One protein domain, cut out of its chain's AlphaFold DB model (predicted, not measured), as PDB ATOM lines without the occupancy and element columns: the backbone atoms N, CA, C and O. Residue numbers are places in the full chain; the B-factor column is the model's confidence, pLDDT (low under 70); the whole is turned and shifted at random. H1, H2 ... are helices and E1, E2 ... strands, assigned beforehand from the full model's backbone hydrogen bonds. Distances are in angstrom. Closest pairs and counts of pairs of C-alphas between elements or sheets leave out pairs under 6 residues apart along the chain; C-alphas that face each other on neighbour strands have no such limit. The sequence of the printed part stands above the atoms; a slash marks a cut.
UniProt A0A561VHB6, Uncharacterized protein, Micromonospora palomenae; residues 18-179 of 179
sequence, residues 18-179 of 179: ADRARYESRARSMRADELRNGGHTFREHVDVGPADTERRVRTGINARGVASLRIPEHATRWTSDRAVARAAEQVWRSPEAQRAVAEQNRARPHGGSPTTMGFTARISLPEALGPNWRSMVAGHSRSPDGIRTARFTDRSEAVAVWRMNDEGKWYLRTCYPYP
ATOM      1  N   ALA A  18     -49.574 -54.290  12.757       70.69
ATOM      2  CA  ALA A  18     -49.037 -53.799  11.489       70.69
ATOM      3  C   ALA A  18     -48.932 -52.263  11.470       70.69
ATOM      4  O   ALA A  18     -47.898 -51.712  11.082       70.69
ATOM      5  N   ASP A  19     -49.960 -51.561  11.967       77.25
ATOM      6  CA  ASP A  19     -49.908 -50.109  12.153       77.25
ATOM      7  C   ASP A  19     -48.816 -49.710  13.148       77.25
ATOM      8  O   ASP A  19     -48.091 -48.738  12.925       77.25
ATOM      9  N   ARG A  20     -48.656 -50.466  14.239       79.25
ATOM     10  CA  ARG A  20     -47.613 -50.215  15.235       79.25
ATOM     11  C   ARG A  20     -46.218 -50.274  14.611       79.25
ATOM     12  O   ARG A  20     -45.498 -49.281  14.699       79.25
ATOM     13  N   ALA A  21     -45.871 -51.372  13.941       86.06
ATOM     14  CA  ALA A  21     -44.558 -51.544  13.317       86.06
ATOM     15  C   ALA A  21     -44.281 -50.474  12.244       86.06
ATOM     16  O   ALA A  21     -43.176 -49.928  12.163       86.06
ATOM     17  N   ARG A  22     -45.304 -50.113  11.456       89.69
ATOM     18  CA  ARG A  22     -45.214 -49.031  10.467       89.69
ATOM     19  C   ARG A  22     -44.845 -47.698  11.119       89.69
ATOM     20  O   ARG A  22     -43.910 -47.040  10.659       89.69
ATOM     21  N   TYR A  23     -45.559 -47.293  12.168       91.50
ATOM     22  CA  TYR A  23     -45.320 -45.998  12.809       91.50
ATOM     23  C   TYR A  23     -44.042 -45.969  13.649       91.50
ATOM     24  O   TYR A  23     -43.412 -44.919  13.727       91.50
ATOM     25  N   GLU A  24     -43.609 -47.096  14.211       92.06
ATOM     26  CA  GLU A  24     -42.289 -47.210  14.844       92.06
ATOM     27  C   GLU A  24     -41.166 -47.012  13.817       92.06
ATOM     28  O   GLU A  24     -40.250 -46.218  14.031       92.06
ATOM     29  N   SER A  25     -41.263 -47.665  12.653       92.62
ATOM     30  CA  SER A  25     -40.312 -47.456  11.558       92.62
ATOM     31  C   SER A  25     -40.305 -45.998  11.085       92.62
ATOM     32  O   SER A  25     -39.246 -45.379  10.976       92.62
ATOM     33  N   ARG A  26     -41.494 -45.410  10.899       93.94
ATOM     34  CA  ARG A  26     -41.647 -44.010  10.489       93.94
ATOM     35  C   ARG A  26     -41.060 -43.040  11.513       93.94
ATOM     36  O   ARG A  26     -40.363 -42.109  11.116       93.94
ATOM     37  N   ALA A  27     -41.296 -43.269  12.805       95.81
ATOM     38  CA  ALA A  27     -40.741 -42.449  13.876       95.81
ATOM     39  C   ALA A  27     -39.207 -42.470  13.872       95.81
ATOM     40  O   ALA A  27     -38.590 -41.413  13.979       95.81
ATOM     41  N   ARG A  28     -38.584 -43.640  13.658       95.56
ATOM     42  CA  ARG A  28     -37.118 -43.745  13.532       95.56
ATOM     43  C   ARG A  28     -36.579 -42.900  12.381       95.56
ATOM     44  O   ARG A  28     -35.613 -42.167  12.578       95.56
ATOM     45  N   SER A  29     -37.220 -42.942  11.212       94.19
ATOM     46  CA  SER A  29     -36.837 -42.081  10.082       94.19
ATOM     47  C   SER A  29     -36.988 -40.597  10.418       94.19
ATOM     48  O   SER A  29     -36.082 -39.817  10.152       94.19
ATOM     49  N   MET A  30     -38.086 -40.207  11.070       95.50
ATOM     50  CA  MET A  30     -38.305 -38.815  11.471       95.50
ATOM     51  C   MET A  30     -37.289 -38.338  12.520       95.50
ATOM     52  O   MET A  30     -36.880 -37.182  12.477       95.50
ATOM     53  N   ARG A  31     -36.846 -39.206  13.442       95.88
ATOM     54  CA  ARG A  31     -35.753 -38.898  14.382       95.88
ATOM     55  C   ARG A  31     -34.426 -38.689  13.654       95.88
ATOM     56  O   ARG A  31     -33.699 -37.753  13.975       95.88
ATOM     57  N   ALA A  32     -34.117 -39.521  12.661       94.88
ATOM     58  CA  ALA A  32     -32.924 -39.335  11.836       94.88
ATOM     59  C   ALA A  32     -32.976 -38.003  11.060       94.88
ATOM     60  O   ALA A  32     -32.005 -37.244  11.070       94.88
ATOM     61  N   ASP A  33     -34.129 -37.670  10.471       92.75
ATOM     62  CA  ASP A  33     -34.348 -36.389   9.791       92.75
ATOM     63  C   ASP A  33     -34.248 -35.199  10.752       92.75
ATOM     64  O   ASP A  33     -33.702 -34.157  10.386       92.75
ATOM     65  N   GLU A  34     -34.742 -35.347  11.985       93.69
ATOM     66  CA  GLU A  34     -34.617 -34.342  13.037       93.69
ATOM     67  C   GLU A  34     -33.148 -34.018  13.329       93.69
ATOM     68  O   GLU A  34     -32.770 -32.843  13.363       93.69
ATOM     69  N   LEU A  35     -32.325 -35.049  13.537       92.81
ATOM     70  CA  LEU A  35     -30.896 -34.904  13.822       92.81
ATOM     71  C   LEU A  35     -30.160 -34.240  12.656       92.81
ATOM     72  O   LEU A  35     -29.348 -33.345  12.878       92.81
ATOM     73  N   ARG A  36     -30.482 -34.642  11.424       92.56
ATOM     74  CA  ARG A  36     -29.827 -34.152  10.211       92.56
ATOM     75  C   ARG A  36     -30.200 -32.711   9.855       92.56
ATOM     76  O   ARG A  36     -29.337 -31.954   9.431       92.56
ATOM     77  N   ASN A  37     -31.472 -32.335   9.995       90.19
ATOM     78  CA  ASN A  37     -32.002 -31.066   9.471       90.19
ATOM     79  C   ASN A  37     -32.334 -30.036  10.576       90.19
ATOM     80  O   ASN A  37     -32.953 -28.994  10.318       90.19
ATOM     81  N   GLY A  38     -31.965 -30.325  11.829       88.38
ATOM     82  CA  GLY A  38     -32.186 -29.436  12.972       88.38
ATOM     83  C   GLY A  38     -33.653 -29.324  13.402       88.38
ATOM     84  O   GLY A  38     -34.071 -28.281  13.909       88.38
ATOM     85  N   GLY A  39     -34.453 -30.369  13.179       92.44
ATOM     86  CA  GLY A  39     -35.794 -30.459  13.756       92.44
ATOM     87  C   GLY A  39     -35.755 -30.500  15.289       92.44
ATOM     88  O   GLY A  39     -34.692 -30.602  15.906       92.44
ATOM     89  N   HIS A  40     -36.924 -30.454  15.912       95.06
ATOM     90  CA  HIS A  40     -37.048 -30.574  17.366       95.06
ATOM     91  C   HIS A  40     -38.384 -31.181  17.815       95.06
ATOM     92  O   HIS A  40     -38.776 -31.022  18.969       95.06
ATOM     93  N   THR A  41     -39.082 -31.889  16.926       96.25
ATOM     94  CA  THR A  41     -40.330 -32.599  17.228       96.25
ATOM     95  C   THR A  41     -40.182 -33.539  18.427       96.25
ATOM     96  O   THR A  41     -40.945 -33.446  19.384       96.25
ATOM     97  N   PHE A  42     -39.210 -34.448  18.390       96.94
ATOM     98  CA  PHE A  42     -39.043 -35.477  19.413       96.94
ATOM     99  C   PHE A  42     -38.438 -34.892  20.680       96.94
ATOM    100  O   PHE A  42     -39.016 -35.039  21.757       96.94
ATOM    101  N   ARG A  43     -37.347 -34.134  20.536       95.19
ATOM    102  CA  ARG A  43     -36.670 -33.495  21.670       95.19
ATOM    103  C   ARG A  43     -37.568 -32.540  22.451       95.19
ATOM    104  O   ARG A  43     -37.433 -32.452  23.667       95.19
ATOM    105  N   GLU A  44     -38.476 -31.816  21.792       94.56
ATOM    106  CA  GLU A  44     -39.362 -30.883  22.493       94.56
ATOM    107  C   GLU A  44     -40.732 -31.452  22.841       94.56
ATOM    108  O   GLU A  44     -41.303 -30.995  23.831       94.56
ATOM    109  N   HIS A  45     -41.259 -32.428  22.104       97.00
ATOM    110  CA  HIS A  45     -42.651 -32.854  22.271       97.00
ATOM    111  C   HIS A  45     -42.830 -34.351  22.505       97.00
ATOM    112  O   HIS A  45     -43.969 -34.779  22.629       97.00
ATOM    113  N   VAL A  46     -41.767 -35.152  22.601       97.19
ATOM    114  CA  VAL A  46     -41.877 -36.592  22.903       97.19
ATOM    115  C   VAL A  46     -41.007 -36.976  24.094       97.19
ATOM    116  O   VAL A  46     -41.526 -37.490  25.084       97.19
ATOM    117  N   ASP A  47     -39.719 -36.633  24.046       96.44
ATOM    118  CA  ASP A  47     -38.690 -37.028  25.022       96.44
ATOM    119  C   ASP A  47     -38.778 -36.254  26.349       96.44
ATOM    120  O   ASP A  47     -37.828 -36.190  27.123       96.44
ATOM    121  N   VAL A  48     -39.920 -35.617  26.602       94.19
ATOM    122  CA  VAL A  48     -40.124 -34.696  27.716       94.19
ATOM    123  C   VAL A  48     -41.214 -35.211  28.634       94.19
ATOM    124  O   VAL A  48     -42.234 -35.748  28.191       94.19
ATOM    125  N   GLY A  49     -40.989 -35.058  29.933       94.19
ATOM    126  CA  GLY A  49     -41.903 -35.536  30.957       94.19
ATOM    127  C   GLY A  49     -42.965 -34.504  31.351       94.19
ATOM    128  O   GLY A  49     -42.921 -33.342  30.929       94.19
ATOM    129  N   PRO A  50     -43.905 -34.896  32.230       94.81
ATOM    130  CA  PRO A  50     -44.830 -33.965  32.872       94.81
ATOM    131  C   PRO A  50     -44.105 -32.777  33.524       94.81
ATOM    132  O   PRO A  50     -44.467 -31.632  33.255       94.81
ATOM    133  N   ALA A  51     -43.016 -33.033  34.258       95.06
ATOM    134  CA  ALA A  51     -42.213 -31.998  34.913       95.06
ATOM    135  C   ALA A  51     -41.613 -30.977  33.925       95.06
ATOM    136  O   ALA A  51     -41.584 -29.779  34.209       95.06
ATOM    137  N   ASP A  52     -41.178 -31.412  32.737       95.06
ATOM    138  CA  ASP A  52     -40.671 -30.503  31.704       95.06
ATOM    139  C   ASP A  52     -41.774 -29.612  31.138       95.06
ATOM    140  O   ASP A  52     -41.567 -28.413  30.950       95.06
ATOM    141  N   THR A  53     -42.948 -30.185  30.858       95.94
ATOM    142  CA  THR A  53     -44.087 -29.400  30.364       95.94
ATOM    143  C   THR A  53     -44.557 -28.381  31.402       95.94
ATOM    144  O   THR A  53     -44.793 -27.227  31.060       95.94
ATOM    145  N   GLU A  54     -44.585 -28.745  32.683       95.94
ATOM    146  CA  GLU A  54     -44.907 -27.810  33.760       95.94
ATOM    147  C   GLU A  54     -43.857 -26.690  33.878       95.94
ATOM    148  O   GLU A  54     -44.203 -25.504  33.884       95.94
ATOM    149  N   ARG A  55     -42.559 -27.039  33.876       94.69
ATOM    150  CA  ARG A  55     -41.450 -26.070  33.908       94.69
ATOM    151  C   ARG A  55     -41.540 -25.072  32.755       94.69
ATOM    152  O   ARG A  55     -41.309 -23.884  32.968       94.69
ATOM    153  N   ARG A  56     -41.877 -25.526  31.546       94.19
ATOM    154  CA  ARG A  56     -42.009 -24.662  30.359       94.19
ATOM    155  C   ARG A  56     -43.110 -23.627  30.506       94.19
ATOM    156  O   ARG A  56     -42.870 -22.457  30.223       94.19
ATOM    157  N   VAL A  57     -44.288 -24.040  30.972       94.12
ATOM    158  CA  VAL A  57     -45.403 -23.116  31.240       94.12
ATOM    159  C   VAL A  57     -45.040 -22.140  32.358       94.12
ATOM    160  O   VAL A  57     -45.447 -20.984  32.322       94.12
ATOM    161  N   ARG A  58     -44.244 -22.580  33.338       93.69
ATOM    162  CA  ARG A  58     -43.800 -21.739  34.455       93.69
ATOM    163  C   ARG A  58     -42.764 -20.691  34.045       93.69
ATOM    164  O   ARG A  58     -42.847 -19.549  34.475       93.69
ATOM    165  N   THR A  59     -41.767 -21.095  33.263       92.38
ATOM    166  CA  THR A  59     -40.531 -20.318  33.045       92.38
ATOM    167  C   THR A  59     -40.416 -19.713  31.650       92.38
ATOM    168  O   THR A  59     -39.602 -18.822  31.437       92.38
ATOM    169  N   GLY A  60     -41.176 -20.211  30.671       90.19
ATOM    170  CA  GLY A  60     -40.988 -19.872  29.259       90.19
ATOM    171  C   GLY A  60     -39.756 -20.510  28.609       90.19
ATOM    172  O   GLY A  60     -39.511 -20.279  27.427       90.19
ATOM    173  N   ILE A  61     -38.989 -21.326  29.334       91.19
ATOM    174  CA  ILE A  61     -37.792 -21.997  28.818       91.19
ATOM    175  C   ILE A  61     -38.204 -23.315  28.165       91.19
ATOM    176  O   ILE A  61     -38.782 -24.167  28.838       91.19
ATOM    177  N   ASN A  62     -37.906 -23.499  26.876       87.69
ATOM    178  CA  ASN A  62     -38.242 -24.723  26.139       87.69
ATOM    179  C   ASN A  62     -37.363 -25.928  26.551       87.69
ATOM    180  O   ASN A  62     -36.495 -25.833  27.418       87.69
ATOM    181  N   ALA A  63     -37.577 -27.095  25.930       85.00
ATOM    182  CA  ALA A  63     -36.822 -28.320  26.251       85.00
ATOM    183  C   ALA A  63     -35.310 -28.175  26.085       85.00
ATOM    184  O   ALA A  63     -34.545 -28.852  26.759       85.00
ATOM    185  N   ARG A  64     -34.894 -27.306  25.161       86.38
ATOM    186  CA  ARG A  64     -33.495 -27.074  24.808       86.38
ATOM    187  C   ARG A  64     -32.829 -26.028  25.701       86.38
ATOM    188  O   ARG A  64     -31.703 -25.641  25.419       86.38
ATOM    189  N   GLY A  65     -33.514 -25.537  26.737       85.56
ATOM    190  CA  GLY A  65     -32.984 -24.484  27.605       85.56
ATOM    191  C   GLY A  65     -33.072 -23.082  26.996       85.56
ATOM    192  O   GLY A  65     -32.509 -22.143  27.549       85.56
ATOM    193  N   VAL A  66     -33.781 -22.912  25.877       86.00
ATOM    194  CA  VAL A  66     -33.914 -21.612  25.211       86.00
ATOM    195  C   VAL A  66     -35.141 -20.890  25.759       86.00
ATOM    196  O   VAL A  66     -36.258 -21.414  25.703       86.00
ATOM    197  N   ALA A  67     -34.933 -19.683  26.283       88.88
ATOM    198  CA  ALA A  67     -36.016 -18.816  26.723       88.88
ATOM    199  C   ALA A  67     -36.868 -18.372  25.526       88.88
ATOM    200  O   ALA A  67     -36.358 -17.891  24.512       88.88
ATOM    201  N   SER A  68     -38.179 -18.537  25.650       83.50
ATOM    202  CA  SER A  68     -39.145 -18.011  24.690       83.50
ATOM    203  C   SER A  68     -39.370 -16.524  24.961       83.50
ATOM    204  O   SER A  68     -39.416 -16.107  26.115       83.50
ATOM    205  N   LEU A  69     -39.588 -15.732  23.905       82.56
ATOM    206  CA  LEU A  69     -39.908 -14.297  24.019       82.56
ATOM    207  C   LEU A  69     -41.162 -14.032  24.868       82.56
ATOM    208  O   LEU A  69     -41.309 -12.970  25.463       82.56
ATOM    209  N   ARG A  70     -42.071 -15.010  24.920       84.94
ATOM    210  CA  ARG A  70     -43.267 -15.007  25.758       84.94
ATOM    211  C   ARG A  70     -43.407 -16.362  26.438       84.94
ATOM    212  O   ARG A  70     -43.213 -17.395  25.800       84.94
ATOM    213  N   ILE A  71     -43.804 -16.350  27.709       83.50
ATOM    214  CA  ILE A  71     -44.186 -17.569  28.430       83.50
ATOM    215  C   ILE A  71     -45.395 -18.192  27.711       83.50
ATOM    216  O   ILE A  71     -46.421 -17.511  27.576       83.50
ATOM    217  N   PRO A  72     -45.291 -19.444  27.233       85.88
ATOM    218  CA  PRO A  72     -46.357 -20.070  26.475       85.88
ATOM    219  C   PRO A  72     -47.559 -20.346  27.379       85.88
ATOM    220  O   PRO A  72     -47.414 -20.694  28.551       85.88
ATOM    221  N   GLU A  73     -48.762 -20.217  26.822       92.12
ATOM    222  CA  GLU A  73     -49.992 -20.589  27.528       92.12
ATOM    223  C   GLU A  73     -50.062 -22.100  27.774       92.12
ATOM    224  O   GLU A  73     -50.546 -22.543  28.816       92.12
ATOM    225  N   HIS A  74     -49.525 -22.884  26.838       94.69
ATOM    226  CA  HIS A  74     -49.541 -24.340  26.855       94.69
ATOM    227  C   HIS A  74     -48.145 -24.897  26.584       94.69
ATOM    228  O   HIS A  74     -47.446 -24.434  25.683       94.69
ATOM    229  N   ALA A  75     -47.764 -25.943  27.312       96.00
ATOM    230  CA  ALA A  75     -46.660 -26.811  26.927       96.00
ATOM    231  C   ALA A  75     -47.166 -28.246  26.866       96.00
ATOM    232  O   ALA A  75     -47.582 -28.826  27.870       96.00
ATOM    233  N   THR A  76     -47.131 -28.813  25.670       97.50
ATOM    234  CA  THR A  76     -47.760 -30.090  25.361       97.50
ATOM    235  C   THR A  76     -46.764 -31.077  24.773       97.50
ATOM    236  O   THR A  76     -45.694 -30.713  24.272       97.50
ATOM    237  N   ARG A  77     -47.125 -32.353  24.868       97.69
ATOM    238  CA  ARG A  77     -46.326 -33.482  24.421       97.69
ATOM    239  C   ARG A  77     -47.203 -34.593  23.859       97.69
ATOM    240  O   ARG A  77     -48.352 -34.769  24.265       97.69
ATOM    241  N   TRP A  78     -46.613 -35.382  22.983       98.00
ATOM    242  CA  TRP A  78     -47.064 -36.710  22.614       98.00
ATOM    243  C   TRP A  78     -46.621 -37.706  23.683       98.00
ATOM    244  O   TRP A  78     -45.535 -37.587  24.251       98.00
ATOM    245  N   THR A  79     -47.442 -38.712  23.959       96.56
ATOM    246  CA  THR A  79     -47.086 -39.753  24.937       96.56
ATOM    247  C   THR A  79     -46.242 -40.878  24.334       96.56
ATOM    248  O   THR A  79     -45.763 -41.729  25.078       96.56
ATOM    249  N   SER A  80     -46.036 -40.891  23.008       95.75
ATOM    250  CA  SER A  80     -45.190 -41.870  22.310       95.75
ATOM    251  C   SER A  80     -44.702 -41.386  20.937       95.75
ATOM    252  O   SER A  80     -45.366 -40.587  20.273       95.75
ATOM    253  N   ASP A  81     -43.598 -41.971  20.465       96.56
ATOM    254  CA  ASP A  81     -43.070 -41.835  19.098       96.56
ATOM    255  C   ASP A  81     -44.115 -42.153  18.019       96.56
ATOM    256  O   ASP A  81     -44.244 -41.459  17.009       96.56
ATOM    257  N   ARG A  82     -44.907 -43.202  18.246       94.69
ATOM    258  CA  ARG A  82     -45.964 -43.618  17.323       94.69
ATOM    259  C   ARG A  82     -47.043 -42.546  17.176       94.69
ATOM    260  O   ARG A  82     -47.529 -42.336  16.066       94.69
ATOM    261  N   ALA A  83     -47.439 -41.900  18.274       95.94
ATOM    262  CA  ALA A  83     -48.462 -40.860  18.240       95.94
ATOM    263  C   ALA A  83     -48.029 -39.698  17.341       95.94
ATOM    264  O   ALA A  83     -48.779 -39.306  16.447       95.94
ATOM    265  N   VAL A  84     -46.792 -39.218  17.505       97.06
ATOM    266  CA  VAL A  84     -46.280 -38.128  16.670       97.06
ATOM    267  C   VAL A  84     -46.079 -38.545  15.216       97.06
ATOM    268  O   VAL A  84     -46.417 -37.778  14.318       97.06
ATOM    269  N   ALA A  85     -45.599 -39.765  14.955       97.31
ATOM    270  CA  ALA A  85     -45.412 -40.251  13.590       97.31
ATOM    271  C   ALA A  85     -46.742 -40.340  12.835       97.31
ATOM    272  O   ALA A  85     -46.839 -39.902  11.688       97.31
ATOM    273  N   ARG A  86     -47.782 -40.849  13.505       96.81
ATOM    274  CA  ARG A  86     -49.138 -40.889  12.961       96.81
ATOM    275  C   ARG A  86     -49.694 -39.489  12.729       96.81
ATOM    276  O   ARG A  86     -50.170 -39.215  11.631       96.81
ATOM    277  N   ALA A  87     -49.602 -38.603  13.722       97.88
ATOM    278  CA  ALA A  87     -50.103 -37.238  13.605       97.88
ATOM    279  C   ALA A  87     -49.424 -36.471  12.462       97.88
ATOM    280  O   ALA A  87     -50.109 -35.928  11.601       97.88
ATOM    281  N   ALA A  88     -48.091 -36.489  12.394       98.12
ATOM    282  CA  ALA A  88     -47.341 -35.803  11.346       98.12
ATOM    283  C   ALA A  88     -47.658 -36.345   9.943       98.12
ATOM    284  O   ALA A  88     -47.753 -35.568   8.995       98.12
ATOM    285  N   GLU A  89     -47.851 -37.662   9.797       97.19
ATOM    286  CA  GLU A  89     -48.262 -38.256   8.523       97.19
ATOM    287  C   GLU A  89     -49.666 -37.805   8.101       97.19
ATOM    288  O   GLU A  89     -49.864 -37.471   6.932       97.19
ATOM    289  N   GLN A  90     -50.626 -37.758   9.028       97.75
ATOM    290  CA  GLN A  90     -51.976 -37.280   8.715       97.75
ATOM    291  C   GLN A  90     -51.994 -35.781   8.406       97.75
ATOM    292  O   GLN A  90     -52.624 -35.376   7.433       97.75
ATOM    293  N   VAL A  91     -51.234 -34.964   9.145       98.25
ATOM    294  CA  VAL A  91     -51.085 -33.535   8.834       98.25
ATOM    295  C   VAL A  91     -50.481 -33.343   7.442       98.25
ATOM    296  O   VAL A  91     -50.987 -32.538   6.674       98.25
ATOM    297  N   TRP A  92     -49.443 -34.098   7.067       97.75
ATOM    298  CA  TRP A  92     -48.844 -34.011   5.726       97.75
ATOM    299  C   TRP A  92     -49.841 -34.334   4.603       97.75
ATOM    300  O   TRP A  92     -49.804 -33.736   3.528       97.75
ATOM    301  N   ARG A  93     -50.747 -35.284   4.848       97.00
ATOM    302  CA  ARG A  93     -51.791 -35.693   3.898       97.00
ATOM    303  C   ARG A  93     -53.008 -34.763   3.907       97.00
ATOM    304  O   ARG A  93     -53.899 -34.958   3.082       97.00
ATOM    305  N   SER A  94     -53.066 -33.777   4.804       97.62
ATOM    306  CA  SER A  94     -54.238 -32.919   4.944       97.62
ATOM    307  C   SER A  94     -54.405 -31.979   3.741       97.62
ATOM    308  O   SER A  94     -53.412 -31.558   3.133       97.62
ATOM    309  N   PRO A  95     -55.645 -31.576   3.401       96.81
ATOM    310  CA  PRO A  95     -55.884 -30.590   2.347       96.81
ATOM    311  C   PRO A  95     -55.173 -29.249   2.584       96.81
ATOM    312  O   PRO A  95     -54.829 -28.554   1.630       96.81
ATOM    313  N   GLU A  96     -54.947 -28.860   3.844       96.75
ATOM    314  CA  GLU A  96     -54.167 -27.667   4.188       96.75
ATOM    315  C   GLU A  96     -52.699 -27.826   3.779       96.75
ATOM    316  O   GLU A  96     -52.176 -26.969   3.068       96.75
ATOM    317  N   ALA A  97     -52.060 -28.946   4.131       96.69
ATOM    318  CA  ALA A  97     -50.677 -29.213   3.743       96.69
ATOM    319  C   ALA A  97     -50.514 -29.311   2.221       96.69
ATOM    320  O   ALA A  97     -49.586 -28.727   1.667       96.69
ATOM    321  N   GLN A  98     -51.431 -29.992   1.526       96.81
ATOM    322  CA  GLN A  98     -51.370 -30.119   0.067       96.81
ATOM    323  C   GLN A  98     -51.496 -28.759  -0.639       96.81
ATOM    324  O   GLN A  98     -50.747 -28.481  -1.578       96.81
ATOM    325  N   ARG A  99     -52.386 -27.876  -0.158       95.94
ATOM    326  CA  ARG A  99     -52.496 -26.497  -0.665       95.94
ATOM    327  C   ARG A  99     -51.236 -25.688  -0.385       95.94
ATOM    328  O   ARG A  99     -50.697 -25.094  -1.314       95.94
ATOM    329  N   ALA A 100     -50.726 -25.734   0.844       93.94
ATOM    330  CA  ALA A 100     -49.514 -25.015   1.220       93.94
ATOM    331  C   ALA A 100     -48.298 -25.463   0.391       93.94
ATOM    332  O   ALA A 100     -47.547 -24.629  -0.104       93.94
ATOM    333  N   VAL A 101     -48.126 -26.770   0.166       93.06
ATOM    334  CA  VAL A 101     -47.063 -27.301  -0.704       93.06
ATOM    335  C   VAL A 101     -47.219 -26.791  -2.136       93.06
ATOM    336  O   VAL A 101     -46.230 -26.378  -2.743       93.06
ATOM    337  N   ALA A 102     -48.438 -26.781  -2.683       91.62
ATOM    338  CA  ALA A 102     -48.691 -26.268  -4.026       91.62
ATOM    339  C   ALA A 102     -48.390 -24.762  -4.143       91.62
ATOM    340  O   ALA A 102     -47.760 -24.341  -5.114       91.62
ATOM    341  N   GLU A 103     -48.791 -23.958  -3.157       89.94
ATOM    342  CA  GLU A 103     -48.496 -22.520  -3.089       89.94
ATOM    343  C   GLU A 103     -46.991 -22.257  -3.014       89.94
ATOM    344  O   GLU A 103     -46.456 -21.484  -3.806       89.94
ATOM    345  N   GLN A 104     -46.290 -22.963  -2.125       87.31
ATOM    346  CA  GLN A 104     -44.843 -22.851  -1.966       87.31
ATOM    347  C   GLN A 104     -44.101 -23.272  -3.245       87.31
ATOM    348  O   GLN A 104     -43.181 -22.583  -3.681       87.31
ATOM    349  N   ASN A 105     -44.529 -24.352  -3.906       84.44
ATOM    350  CA  ASN A 105     -43.939 -24.787  -5.174       84.44
ATOM    351  C   ASN A 105     -44.154 -23.772  -6.307       84.44
ATOM    352  O   ASN A 105     -43.262 -23.611  -7.136       84.44
ATOM    353  N   ARG A 106     -45.298 -23.071  -6.340       83.69
ATOM    354  CA  ARG A 106     -45.555 -21.977  -7.298       83.69
ATOM    355  C   ARG A 106     -44.737 -20.726  -6.987       83.69
ATOM    356  O   ARG A 106     -44.318 -20.037  -7.907       83.69
ATOM    357  N   ALA A 107     -44.516 -20.441  -5.705       76.69
ATOM    358  CA  ALA A 107     -43.777 -19.272  -5.244       76.69
ATOM    359  C   ALA A 107     -42.253 -19.402  -5.397       76.69
ATOM    360  O   ALA A 107     -41.558 -18.419  -5.154       76.69
ATOM    361  N   ARG A 108     -41.723 -20.574  -5.792       71.06
ATOM    362  CA  ARG A 108     -40.286 -20.778  -6.045       71.06
ATOM    363  C   ARG A 108     -39.798 -19.815  -7.138       71.06
ATOM    364  O   ARG A 108     -40.106 -20.029  -8.313       71.06
ATOM    365  N   PRO A 109     -38.992 -18.792  -6.801       59.22
ATOM    366  CA  PRO A 109     -38.327 -17.989  -7.813       59.22
ATOM    367  C   PRO A 109     -37.319 -18.878  -8.541       59.22
ATOM    368  O   PRO A 109     -36.698 -19.746  -7.921       59.22
ATOM    369  N   HIS A 110     -37.105 -18.642  -9.834       54.16
ATOM    370  CA  HIS A 110     -35.968 -19.217 -10.552       54.16
ATOM    371  C   HIS A 110     -34.677 -18.612  -9.962       54.16
ATOM    372  O   HIS A 110     -34.219 -17.571 -10.418       54.16
ATOM    373  N   GLY A 111     -34.146 -19.204  -8.882       54.28
ATOM    374  CA  GLY A 111     -32.928 -18.752  -8.191       54.28
ATOM    375  C   GLY A 111     -33.083 -18.299  -6.730       54.28
ATOM    376  O   GLY A 111     -32.115 -17.810  -6.153       54.28
ATOM    377  N   GLY A 112     -34.256 -18.447  -6.100       54.09
ATOM    378  CA  GLY A 112     -34.411 -18.160  -4.665       54.09
ATOM    379  C   GLY A 112     -33.756 -19.229  -3.780       54.09
ATOM    380  O   GLY A 112     -33.890 -20.418  -4.064       54.09
ATOM    381  N   SER A 113     -33.073 -18.827  -2.700       56.84
ATOM    382  CA  SER A 113     -32.476 -19.770  -1.739       56.84
ATOM    383  C   SER A 113     -33.558 -20.672  -1.111       56.84
ATOM    384  O   SER A 113     -34.472 -20.141  -0.473       56.84
ATOM    385  N   PRO A 114     -33.467 -22.015  -1.222       60.44
ATOM    386  CA  PRO A 114     -34.454 -22.957  -0.670       60.44
ATOM    387  C   PRO A 114     -34.656 -22.852   0.851       60.44
ATOM    388  O   PRO A 114     -35.683 -23.276   1.379       60.44
ATOM    389  N   THR A 115     -33.683 -22.277   1.558       57.38
ATOM    390  CA  THR A 115     -33.527 -22.359   3.019       57.38
ATOM    391  C   THR A 115     -34.563 -21.595   3.842       57.38
ATOM    392  O   THR A 115     -34.684 -21.827   5.046       57.38
ATOM    393  N   THR A 116     -35.355 -20.711   3.229       65.69
ATOM    394  CA  THR A 116     -36.412 -19.955   3.928       65.69
ATOM    395  C   THR A 116     -37.804 -20.557   3.754       65.69
ATOM    396  O   THR A 116     -38.717 -20.203   4.509       65.69
ATOM    397  N   MET A 117     -37.977 -21.509   2.830       84.44
ATOM    398  CA  MET A 117     -39.281 -22.089   2.527       84.44
ATOM    399  C   MET A 117     -39.791 -22.956   3.682       84.44
ATOM    400  O   MET A 117     -39.086 -23.791   4.259       84.44
ATOM    401  N   GLY A 118     -41.053 -22.748   4.037       90.94
ATOM    402  CA  GLY A 118     -41.691 -23.416   5.155       90.94
ATOM    403  C   GLY A 118     -43.192 -23.231   5.122       90.94
ATOM    404  O   GLY A 118     -43.689 -22.239   4.596       90.94
ATOM    405  N   PHE A 119     -43.911 -24.170   5.717       94.94
ATOM    406  CA  PHE A 119     -45.338 -24.014   5.952       94.94
ATOM    407  C   PHE A 119     -45.743 -24.667   7.268       94.94
ATOM    408  O   PHE A 119     -45.037 -25.514   7.817       94.94
ATOM    409  N   THR A 120     -46.892 -24.241   7.776       97.38
ATOM    410  CA  THR A 120     -47.573 -24.886   8.896       97.38
ATOM    411  C   THR A 120     -48.861 -25.484   8.363       97.38
ATOM    412  O   THR A 120     -49.507 -24.866   7.524       97.38
ATOM    413  N   ALA A 121     -49.207 -26.674   8.832       98.06
ATOM    414  CA  ALA A 121     -50.494 -27.290   8.552       98.06
ATOM    415  C   ALA A 121     -51.050 -27.918   9.828       98.06
ATOM    416  O   ALA A 121     -50.301 -28.234  10.765       98.06
ATOM    417  N   ARG A 122     -52.369 -28.074   9.859       98.25
ATOM    418  CA  ARG A 122     -53.117 -28.540  11.015       98.25
ATOM    419  C   ARG A 122     -54.153 -29.568  10.590       98.25
ATOM    420  O   ARG A 122     -54.531 -29.687   9.423       98.25
ATOM    421  N   ILE A 123     -54.564 -30.361  11.561       97.81
ATOM    422  CA  ILE A 123     -55.683 -31.292  11.454       97.81
ATOM    423  C   ILE A 123     -56.192 -31.561  12.869       97.81
ATOM    424  O   ILE A 123     -55.416 -31.481  13.827       97.81
ATOM    425  N   SER A 124     -57.470 -31.886  13.031       98.19
ATOM    426  CA  SER A 124     -58.002 -32.205  14.359       98.19
ATOM    427  C   SER A 124     -57.311 -33.452  14.946       98.19
ATOM    428  O   SER A 124     -56.998 -34.406  14.228       98.19
ATOM    429  N   LEU A 125     -57.056 -33.473  16.260       97.94
ATOM    430  CA  LEU A 125     -56.466 -34.638  16.936       97.94
ATOM    431  C   LEU A 125     -57.301 -35.922  16.777       97.94
ATOM    432  O   LEU A 125     -56.688 -36.969  16.538       97.94
ATOM    433  N   PRO A 126     -58.651 -35.892  16.863       97.38
ATOM    434  CA  PRO A 126     -59.467 -37.070  16.585       97.38
ATOM    435  C   PRO A 126     -59.231 -37.646  15.185       97.38
ATOM    436  O   PRO A 126     -59.105 -38.861  15.037       97.38
ATOM    437  N   GLU A 127     -59.118 -36.790  14.169       96.38
ATOM    438  CA  GLU A 127     -58.871 -37.205  12.786       96.38
ATOM    439  C   GLU A 127     -57.445 -37.743  12.596       96.38
ATOM    440  O   GLU A 127     -57.257 -38.814  12.020       96.38
ATOM    441  N   ALA A 128     -56.435 -37.073  13.164       96.56
ATOM    442  CA  ALA A 128     -55.043 -37.522  13.098       96.56
ATOM    443  C   ALA A 128     -54.822 -38.898  13.753       96.56
ATOM    444  O   ALA A 128     -54.123 -39.769  13.225       96.56
ATOM    445  N   LEU A 129     -55.377 -39.099  14.946       95.12
ATOM    446  CA  LEU A 129     -54.978 -40.190  15.838       95.12
ATOM    447  C   LEU A 129     -56.047 -41.278  16.002       95.12
ATOM    448  O   LEU A 129     -55.716 -42.399  16.399       95.12
ATOM    449  N   GLY A 130     -57.301 -40.993  15.654       93.12
ATOM    450  CA  GLY A 130     -58.421 -41.924  15.759       93.12
ATOM    451  C   GLY A 130     -59.037 -42.025  17.167       93.12
ATOM    452  O   GLY A 130     -58.775 -41.190  18.032       93.12
ATOM    453  N   PRO A 131     -59.849 -43.068  17.433       88.81
ATOM    454  CA  PRO A 131     -60.740 -43.144  18.602       88.81
ATOM    455  C   PRO A 131     -60.090 -42.998  19.991       88.81
ATOM    456  O   PRO A 131     -60.750 -42.560  20.926       88.81
ATOM    457  N   ASN A 132     -58.795 -43.298  20.133       90.12
ATOM    458  CA  ASN A 132     -58.077 -43.264  21.419       90.12
ATOM    459  C   ASN A 132     -57.106 -42.079  21.551       90.12
ATOM    460  O   ASN A 132     -56.196 -42.106  22.386       90.12
ATOM    461  N   TRP A 133     -57.279 -41.039  20.732       95.44
ATOM    462  CA  TRP A 133     -56.339 -39.922  20.620       95.44
ATOM    463  C   TRP A 133     -56.034 -39.215  21.947       95.44
ATOM    464  O   TRP A 133     -54.906 -38.779  22.161       95.44
ATOM    465  N   ARG A 134     -56.998 -39.144  22.874       96.38
ATOM    466  CA  ARG A 134     -56.836 -38.451  24.167       96.38
ATOM    467  C   ARG A 134     -55.734 -39.053  25.039       96.38
ATOM    468  O   ARG A 134     -55.089 -38.329  25.781       96.38
ATOM    469  N   SER A 135     -55.484 -40.358  24.917       96.25
ATOM    470  CA  SER A 135     -54.390 -41.049  25.624       96.25
ATOM    471  C   SER A 135     -53.005 -40.797  25.008       96.25
ATOM    472  O   SER A 135     -51.974 -41.150  25.584       96.25
ATOM    473  N   MET A 136     -52.971 -40.198  23.816       97.25
ATOM    474  CA  MET A 136     -51.762 -40.006  23.016       97.25
ATOM    475  C   MET A 136     -51.148 -38.613  23.179       97.25
ATOM    476  O   MET A 136     -50.076 -38.341  22.634       97.25
ATOM    477  N   VAL A 137     -51.817 -37.736  23.929       98.19
ATOM    478  CA  VAL A 137     -51.423 -36.347  24.157       98.19
ATOM    479  C   VAL A 137     -51.492 -36.014  25.641       98.19
ATOM    480  O   VAL A 137     -52.314 -36.549  26.381       98.19
ATOM    481  N   ALA A 138     -50.612 -35.130  26.085       98.00
ATOM    482  CA  ALA A 138     -50.598 -34.613  27.444       98.00
ATOM    483  C   ALA A 138     -49.971 -33.217  27.455       98.00
ATOM    484  O   ALA A 138     -49.379 -32.770  26.473       98.00
ATOM    485  N   GLY A 139     -50.066 -32.523  28.581       97.31
ATOM    486  CA  GLY A 139     -49.401 -31.242  28.751       97.31
ATOM    487  C   GLY A 139     -49.919 -30.480  29.946       97.31
ATOM    488  O   GLY A 139     -50.810 -30.944  30.659       97.31
ATOM    489  N   HIS A 140     -49.379 -29.284  30.109       97.94
ATOM    490  CA  HIS A 140     -49.826 -28.329  31.104       97.94
ATOM    491  C   HIS A 140     -50.234 -27.025  30.431       97.94
ATOM    492  O   HIS A 140     -49.702 -26.648  29.383       97.94
ATOM    493  N   SER A 141     -51.177 -26.343  31.062       96.62
ATOM    494  CA  SER A 141     -51.657 -25.026  30.681       96.62
ATOM    495  C   SER A 141     -51.540 -24.082  31.859       96.62
ATOM    496  O   SER A 141     -51.756 -24.468  33.012       96.62
ATOM    497  N   ARG A 142     -51.260 -22.820  31.555       93.06
ATOM    498  CA  ARG A 142     -51.394 -21.746  32.526       93.06
ATOM    499  C   ARG A 142     -52.877 -21.460  32.758       93.06
ATOM    500  O   ARG A 142     -53.677 -21.459  31.826       93.06
ATOM    501  N   SER A 143     -53.229 -21.230  34.009       90.06
ATOM    502  CA  SER A 143     -54.552 -20.851  34.498       90.06
ATOM    503  C   SER A 143     -54.381 -19.643  35.426       90.06
ATOM    504  O   SER A 143     -53.284 -19.460  35.959       90.06
ATOM    505  N   PRO A 144     -55.424 -18.826  35.657       88.94
ATOM    506  CA  PRO A 144     -55.374 -17.772  36.673       88.94
ATOM    507  C   PRO A 144     -54.930 -18.285  38.052       88.94
ATOM    508  O   PRO A 144     -54.138 -17.632  38.720       88.94
ATOM    509  N   ASP A 145     -55.347 -19.501  38.415       90.56
ATOM    510  CA  ASP A 145     -55.057 -20.128  39.715       90.56
ATOM    511  C   ASP A 145     -53.743 -20.933  39.751       90.56
ATOM    512  O   ASP A 145     -53.475 -21.649  40.714       90.56
ATOM    513  N   GLY A 146     -52.923 -20.872  38.694       92.38
ATOM    514  CA  GLY A 146     -51.647 -21.591  38.609       92.38
ATOM    515  C   GLY A 146     -51.521 -22.487  37.379       92.38
ATOM    516  O   GLY A 146     -52.075 -22.207  36.317       92.38
ATOM    517  N   ILE A 147     -50.740 -23.562  37.484       95.38
ATOM    518  CA  ILE A 147     -50.507 -24.501  36.377       95.38
ATOM    519  C   ILE A 147     -51.416 -25.716  36.555       95.38
ATOM    520  O   ILE A 147     -51.491 -26.289  37.637       95.38
ATOM    521  N   ARG A 148     -52.102 -26.118  35.483       95.75
ATOM    522  CA  ARG A 148     -53.002 -27.279  35.461       95.75
ATOM    523  C   ARG A 148     -52.720 -28.172  34.264       95.75
ATOM    524  O   ARG A 148     -52.115 -27.724  33.294       95.75
ATOM    525  N   THR A 149     -53.212 -29.405  34.285       96.94
ATOM    526  CA  THR A 149     -53.205 -30.274  33.101       96.94
ATOM    527  C   THR A 149     -53.940 -29.600  31.940       96.94
ATOM    528  O   THR A 149     -55.019 -29.027  32.118       96.94
ATOM    529  N   ALA A 150     -53.361 -29.661  30.742       96.50
ATOM    530  CA  ALA A 150     -53.972 -29.115  29.540       96.50
ATOM    531  C   ALA A 150     -55.267 -29.864  29.191       96.50
ATOM    532  O   ALA A 150     -55.304 -31.097  29.164       96.50
ATOM    533  N   ARG A 151     -56.338 -29.116  28.909       96.31
ATOM    534  CA  ARG A 151     -57.633 -29.683  28.525       96.31
ATOM    535  C   ARG A 151     -57.724 -29.775  27.009       96.31
ATOM    536  O   ARG A 151     -57.957 -28.769  26.358       96.31
ATOM    537  N   PHE A 152     -57.629 -30.988  26.481       97.12
ATOM    538  CA  PHE A 152     -57.867 -31.239  25.063       97.12
ATOM    539  C   PHE A 152     -59.358 -31.495  24.790       97.12
ATOM    540  O   PHE A 152     -60.051 -32.160  25.568       97.12
ATOM    541  N   THR A 153     -59.864 -30.984  23.677       96.75
ATOM    542  CA  THR A 153     -61.243 -31.119  23.195       96.75
ATOM    543  C   THR A 153     -61.252 -31.705  21.785       96.75
ATOM    544  O   THR A 153     -60.205 -31.880  21.175       96.75
ATOM    545  N   ASP A 154     -62.423 -31.995  21.226       94.88
ATOM    546  CA  ASP A 154     -62.494 -32.515  19.851       94.88
ATOM    547  C   ASP A 154     -62.123 -31.456  18.791       94.88
ATOM    548  O   ASP A 154     -61.979 -31.783  17.617       94.88
ATOM    549  N   ARG A 155     -61.929 -30.196  19.212       95.69
ATOM    550  CA  ARG A 155     -61.382 -29.105  18.392       95.69
ATOM    551  C   ARG A 155     -59.871 -28.930  18.542       95.69
ATOM    552  O   ARG A 155     -59.307 -28.091  17.852       95.69
ATOM    553  N   SER A 156     -59.230 -29.679  19.436       98.25
ATOM    554  CA  SER A 156     -57.777 -29.657  19.579       98.25
ATOM    555  C   SER A 156     -57.107 -30.179  18.310       98.25
ATOM    556  O   SER A 156     -57.628 -31.076  17.640       98.25
ATOM    557  N   GLU A 157     -55.925 -29.661  18.001       98.44
ATOM    558  CA  GLU A 157     -55.267 -29.862  16.709       98.44
ATOM    559  C   GLU A 157     -53.909 -30.557  16.866       98.44
ATOM    560  O   GLU A 157     -53.185 -30.346  17.837       98.44
ATOM    561  N   ALA A 158     -53.526 -31.380  15.893       98.50
ATOM    562  CA  ALA A 158     -52.124 -31.669  15.636       98.50
ATOM    563  C   ALA A 158     -51.582 -30.564  14.729       98.50
ATOM    564  O   ALA A 158     -52.064 -30.391  13.610       98.50
ATOM    565  N   VAL A 159     -50.567 -29.839  15.193       98.50
ATOM    566  CA  VAL A 159     -49.902 -28.798  14.406       98.50
ATOM    567  C   VAL A 159     -48.546 -29.325  13.968       98.50
ATOM    568  O   VAL A 159     -47.782 -29.835  14.791       98.50
ATOM    569  N   ALA A 160     -48.231 -29.214  12.679       98.50
ATOM    570  CA  ALA A 160     -46.917 -29.561  12.151       98.50
ATOM    571  C   ALA A 160     -46.338 -28.405  11.337       98.50
ATOM    572  O   ALA A 160     -47.018 -27.802  10.505       98.50
ATOM    573  N   VAL A 161     -45.058 -28.134  11.563       97.38
ATOM    574  CA  VAL A 161     -44.279 -27.150  10.815       97.38
ATOM    575  C   VAL A 161     -43.283 -27.900   9.948       97.38
ATOM    576  O   VAL A 161     -42.445 -28.651  10.454       97.38
ATOM    577  N   TRP A 162     -43.347 -27.659   8.646       96.44
ATOM    578  CA  TRP A 162     -42.452 -28.231   7.651       96.44
ATOM    579  C   TRP A 162     -41.513 -27.156   7.122       96.44
ATOM    580  O   TRP A 162     -41.884 -25.988   6.976       96.44
ATOM    581  N   ARG A 163     -40.275 -27.551   6.844       93.62
ATOM    582  CA  ARG A 163     -39.250 -26.704   6.229       93.62
ATOM    583  C   ARG A 163     -38.649 -27.435   5.045       93.62
ATOM    584  O   ARG A 163     -38.677 -28.662   4.998       93.62
ATOM    585  N   MET A 164     -38.133 -26.681   4.091       91.06
ATOM    586  CA  MET A 164     -37.361 -27.235   2.991       91.06
ATOM    587  C   MET A 164     -35.873 -27.154   3.329       91.06
ATOM    588  O   MET A 164     -35.423 -26.149   3.874       91.06
ATOM    589  N   ASN A 165     -35.125 -28.218   3.053       88.12
ATOM    590  CA  ASN A 165     -33.669 -28.205   3.166       88.12
ATOM    591  C   ASN A 165     -33.006 -27.787   1.841       88.12
ATOM    592  O   ASN A 165     -33.673 -27.609   0.821       88.12
ATOM    593  N   ASP A 166     -31.681 -27.672   1.857       85.56
ATOM    594  CA  ASP A 166     -30.866 -27.232   0.715       85.56
ATOM    595  C   ASP A 166     -30.956 -28.189  -0.488       85.56
ATOM    596  O   ASP A 166     -30.764 -27.778  -1.628       85.56
ATOM    597  N   GLU A 167     -31.333 -29.454  -0.260       86.75
ATOM    598  CA  GLU A 167     -31.614 -30.441  -1.317       86.75
ATOM    599  C   GLU A 167     -33.009 -30.270  -1.944       86.75
ATOM    600  O   GLU A 167     -33.435 -31.081  -2.770       86.75
ATOM    601  N   GLY A 168     -33.772 -29.263  -1.517       86.50
ATOM    602  CA  GLY A 168     -35.137 -29.029  -1.970       86.50
ATOM    603  C   GLY A 168     -36.157 -30.033  -1.424       86.50
ATOM    604  O   GLY A 168     -37.258 -30.121  -1.974       86.50
ATOM    605  N   LYS A 169     -35.823 -30.787  -0.367       89.50
ATOM    606  CA  LYS A 169     -36.710 -31.776   0.264       89.50
ATOM    607  C   LYS A 169     -37.394 -31.189   1.494       89.50
ATOM    608  O   LYS A 169     -36.771 -30.515   2.312       89.50
ATOM    609  N   TRP A 170     -38.681 -31.490   1.642       92.56
ATOM    610  CA  TRP A 170     -39.443 -31.149   2.839       92.56
ATOM    611  C   TRP A 170     -39.060 -32.058   4.005       92.56
ATOM    612  O   TRP A 170     -38.997 -33.277   3.854       92.56
ATOM    613  N   TYR A 171     -38.863 -31.470   5.180       93.44
ATOM    614  CA  TYR A 171     -38.618 -32.186   6.424       93.44
ATOM    615  C   TYR A 171     -39.451 -31.596   7.564       93.44
ATOM    616  O   TYR A 171     -39.826 -30.416   7.551       93.44
ATOM    617  N   LEU A 172     -39.758 -32.431   8.558       96.75
ATOM    618  CA  LEU A 172     -40.542 -32.008   9.710       96.75
ATOM    619  C   LEU A 172     -39.656 -31.206  10.664       96.75
ATOM    620  O   LEU A 172     -38.717 -31.745  11.253       96.75
ATOM    621  N   ARG A 173     -39.973 -29.924  10.855       95.81
ATOM    622  CA  ARG A 173     -39.258 -29.066  11.802       95.81
ATOM    623  C   ARG A 173     -39.738 -29.293  13.232       95.81
ATOM    624  O   ARG A 173     -38.906 -29.447  14.120       95.81
ATOM    625  N   THR A 174     -41.050 -29.275  13.444       96.81
ATOM    626  CA  THR A 174     -41.682 -29.596  14.731       96.81
ATOM    627  C   THR A 174     -43.109 -30.098  14.521       96.81
ATOM    628  O   THR A 174     -43.762 -29.704  13.553       96.81
ATOM    629  N   CYS A 175     -43.605 -30.949  15.417       98.25
ATOM    630  CA  CYS A 175     -45.008 -31.345  15.486       98.25
ATOM    631  C   CYS A 175     -45.444 -31.458  16.946       98.25
ATOM    632  O   CYS A 175     -44.783 -32.134  17.737       98.25
ATOM    633  N   TYR A 176     -46.561 -30.826  17.300       97.81
ATOM    634  CA  TYR A 176     -47.059 -30.774  18.672       97.81
ATOM    635  C   TYR A 176     -48.592 -30.796  18.721       97.81
ATOM    636  O   TYR A 176     -49.245 -30.311  17.793       97.81
ATOM    637  N   PRO A 177     -49.187 -31.357  19.790       98.06
ATOM    638  CA  PRO A 177     -50.624 -31.281  19.995       98.06
ATOM    639  C   PRO A 177     -50.992 -29.923  20.603       98.06
ATOM    640  O   PRO A 177     -50.316 -29.444  21.511       98.06
ATOM    641  N   TYR A 178     -52.066 -29.303  20.134       97.50
ATOM    642  CA  TYR A 178     -52.532 -27.995  20.583       97.50
ATOM    643  C   TYR A 178     -53.936 -28.117  21.209       97.50
ATOM    644  O   TYR A 178     -54.819 -28.650  20.531       97.50
ATOM    645  N   PRO A 179     -54.138 -27.719  22.485       94.75
ATOM    646  CA  PRO A 179     -55.418 -27.845  23.192       94.75
ATOM    647  C   PRO A 179     -56.568 -27.037  22.582       94.75
ATOM    648  O   PRO A 179     -56.321 -25.913  22.102       94.75
TER     649      PRO A 179
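What this domain is: This is residues 18 to 179 of the 179 residues of an uncharacterized protein of Micromonospora palomenae (UniProt A0A561VHB6). A twisted sheet of three strands, E2, E5 and E6, has helices H4 and H5 over one face, and the long helix H1 packs across H4. A smaller three-stranded sheet, E1, E3 and E4, lies beyond one end of it with H3 over one face, and short H2 lies beside E6 and E1. The 162 printed residues have seven named helices and six named strands, in the order H1 H2 H3 E1 H4 H5 E2 H6 H7 E3 E4 E5 E6, class mixed. Both sheets, E2 - E5 - E6 and E1 - E3 - E4, are antiparallel. The whole is compact, with a radius of gyration of the C-alphas of 16.1 A and spans of 54 by 40 by 27 A.

How they stand to each other: E5, residues 157 to 164, is the inner strand between E2, residues 118 to 124, and E6, residues 170 to 178; this sheet is twisted, up to 4.2 A off its plane. N 121 and O 160 are 3.0 A apart, and in the hairpin E5 and E6 N 159 and O 176 are 3.0 A apart. With H4, residues 81 to 92, and H5, residues 95 to 107, on one face, it makes two layers, helices and sheet. H4 runs across the strands, at 63 degrees to E6 on the local plane, at a height over the sheet of 8.3 A. H5 runs along E2, at 6 degrees on the local plane; the closest C-alphas, of Ala 97 and Ala 121, are 5.2 A apart. H6, residues 125 to 129, touches H4, closest C-alphas Ala 87 and Ala 128 at 5.0 A. H7, residues 133 to 136, only just touches H6, only at the corner, with 3 pairs of C-alphas within 8 A; the closest, of Pro 126 and Trp 133, are 5.8 A apart. H1, residues 18 to 37, touches residues 81 to 86 of H4, about perpendicular at 79 degrees, closest C-alphas Tyr 23 and Arg 82 at 5.1 A. H2, residues 41 to 45, stands at the level of this sheet, with a height of 0.5 A. In the other sheet E3, residues 137 to 143, lies between E1, residues 74 to 78, and E4, residues 146 to 149; N 77 and O 138 are 2.8 A apart, and in the hairpin E3 and E4 N 141 and O 148 are 2.8 A apart. H3, residues 50 to 59, is on one face, a second two-layer unit, at a height of 7.4 A. Every O i to N i+4 pair is within hydrogen-bond range in H1 to H6; H7 is too short for one.

Where its parts are: H1 runs 28.5 A from C-alpha 18 at (-49.037, -53.799, 11.489). E5 is 22.7 A long, E2 20.7 A, E3 18.9 A, H5 18.2 A and H4 16.5 A. E6, 22.3 A long, bends by 54 degrees at residue 173 and ends with C-alpha 178 at (-52.532, -27.995, 20.583).

The domain as a whole: The C-alphas of His 110 and Asp 145, the two farthest apart, are 53.8 A apart. The printed part has no cut. The link from H3 to E1, residues 60 to 73, is long. Residues 109 to 116 have pLDDT under 70; the mean of the printed part is 91.6.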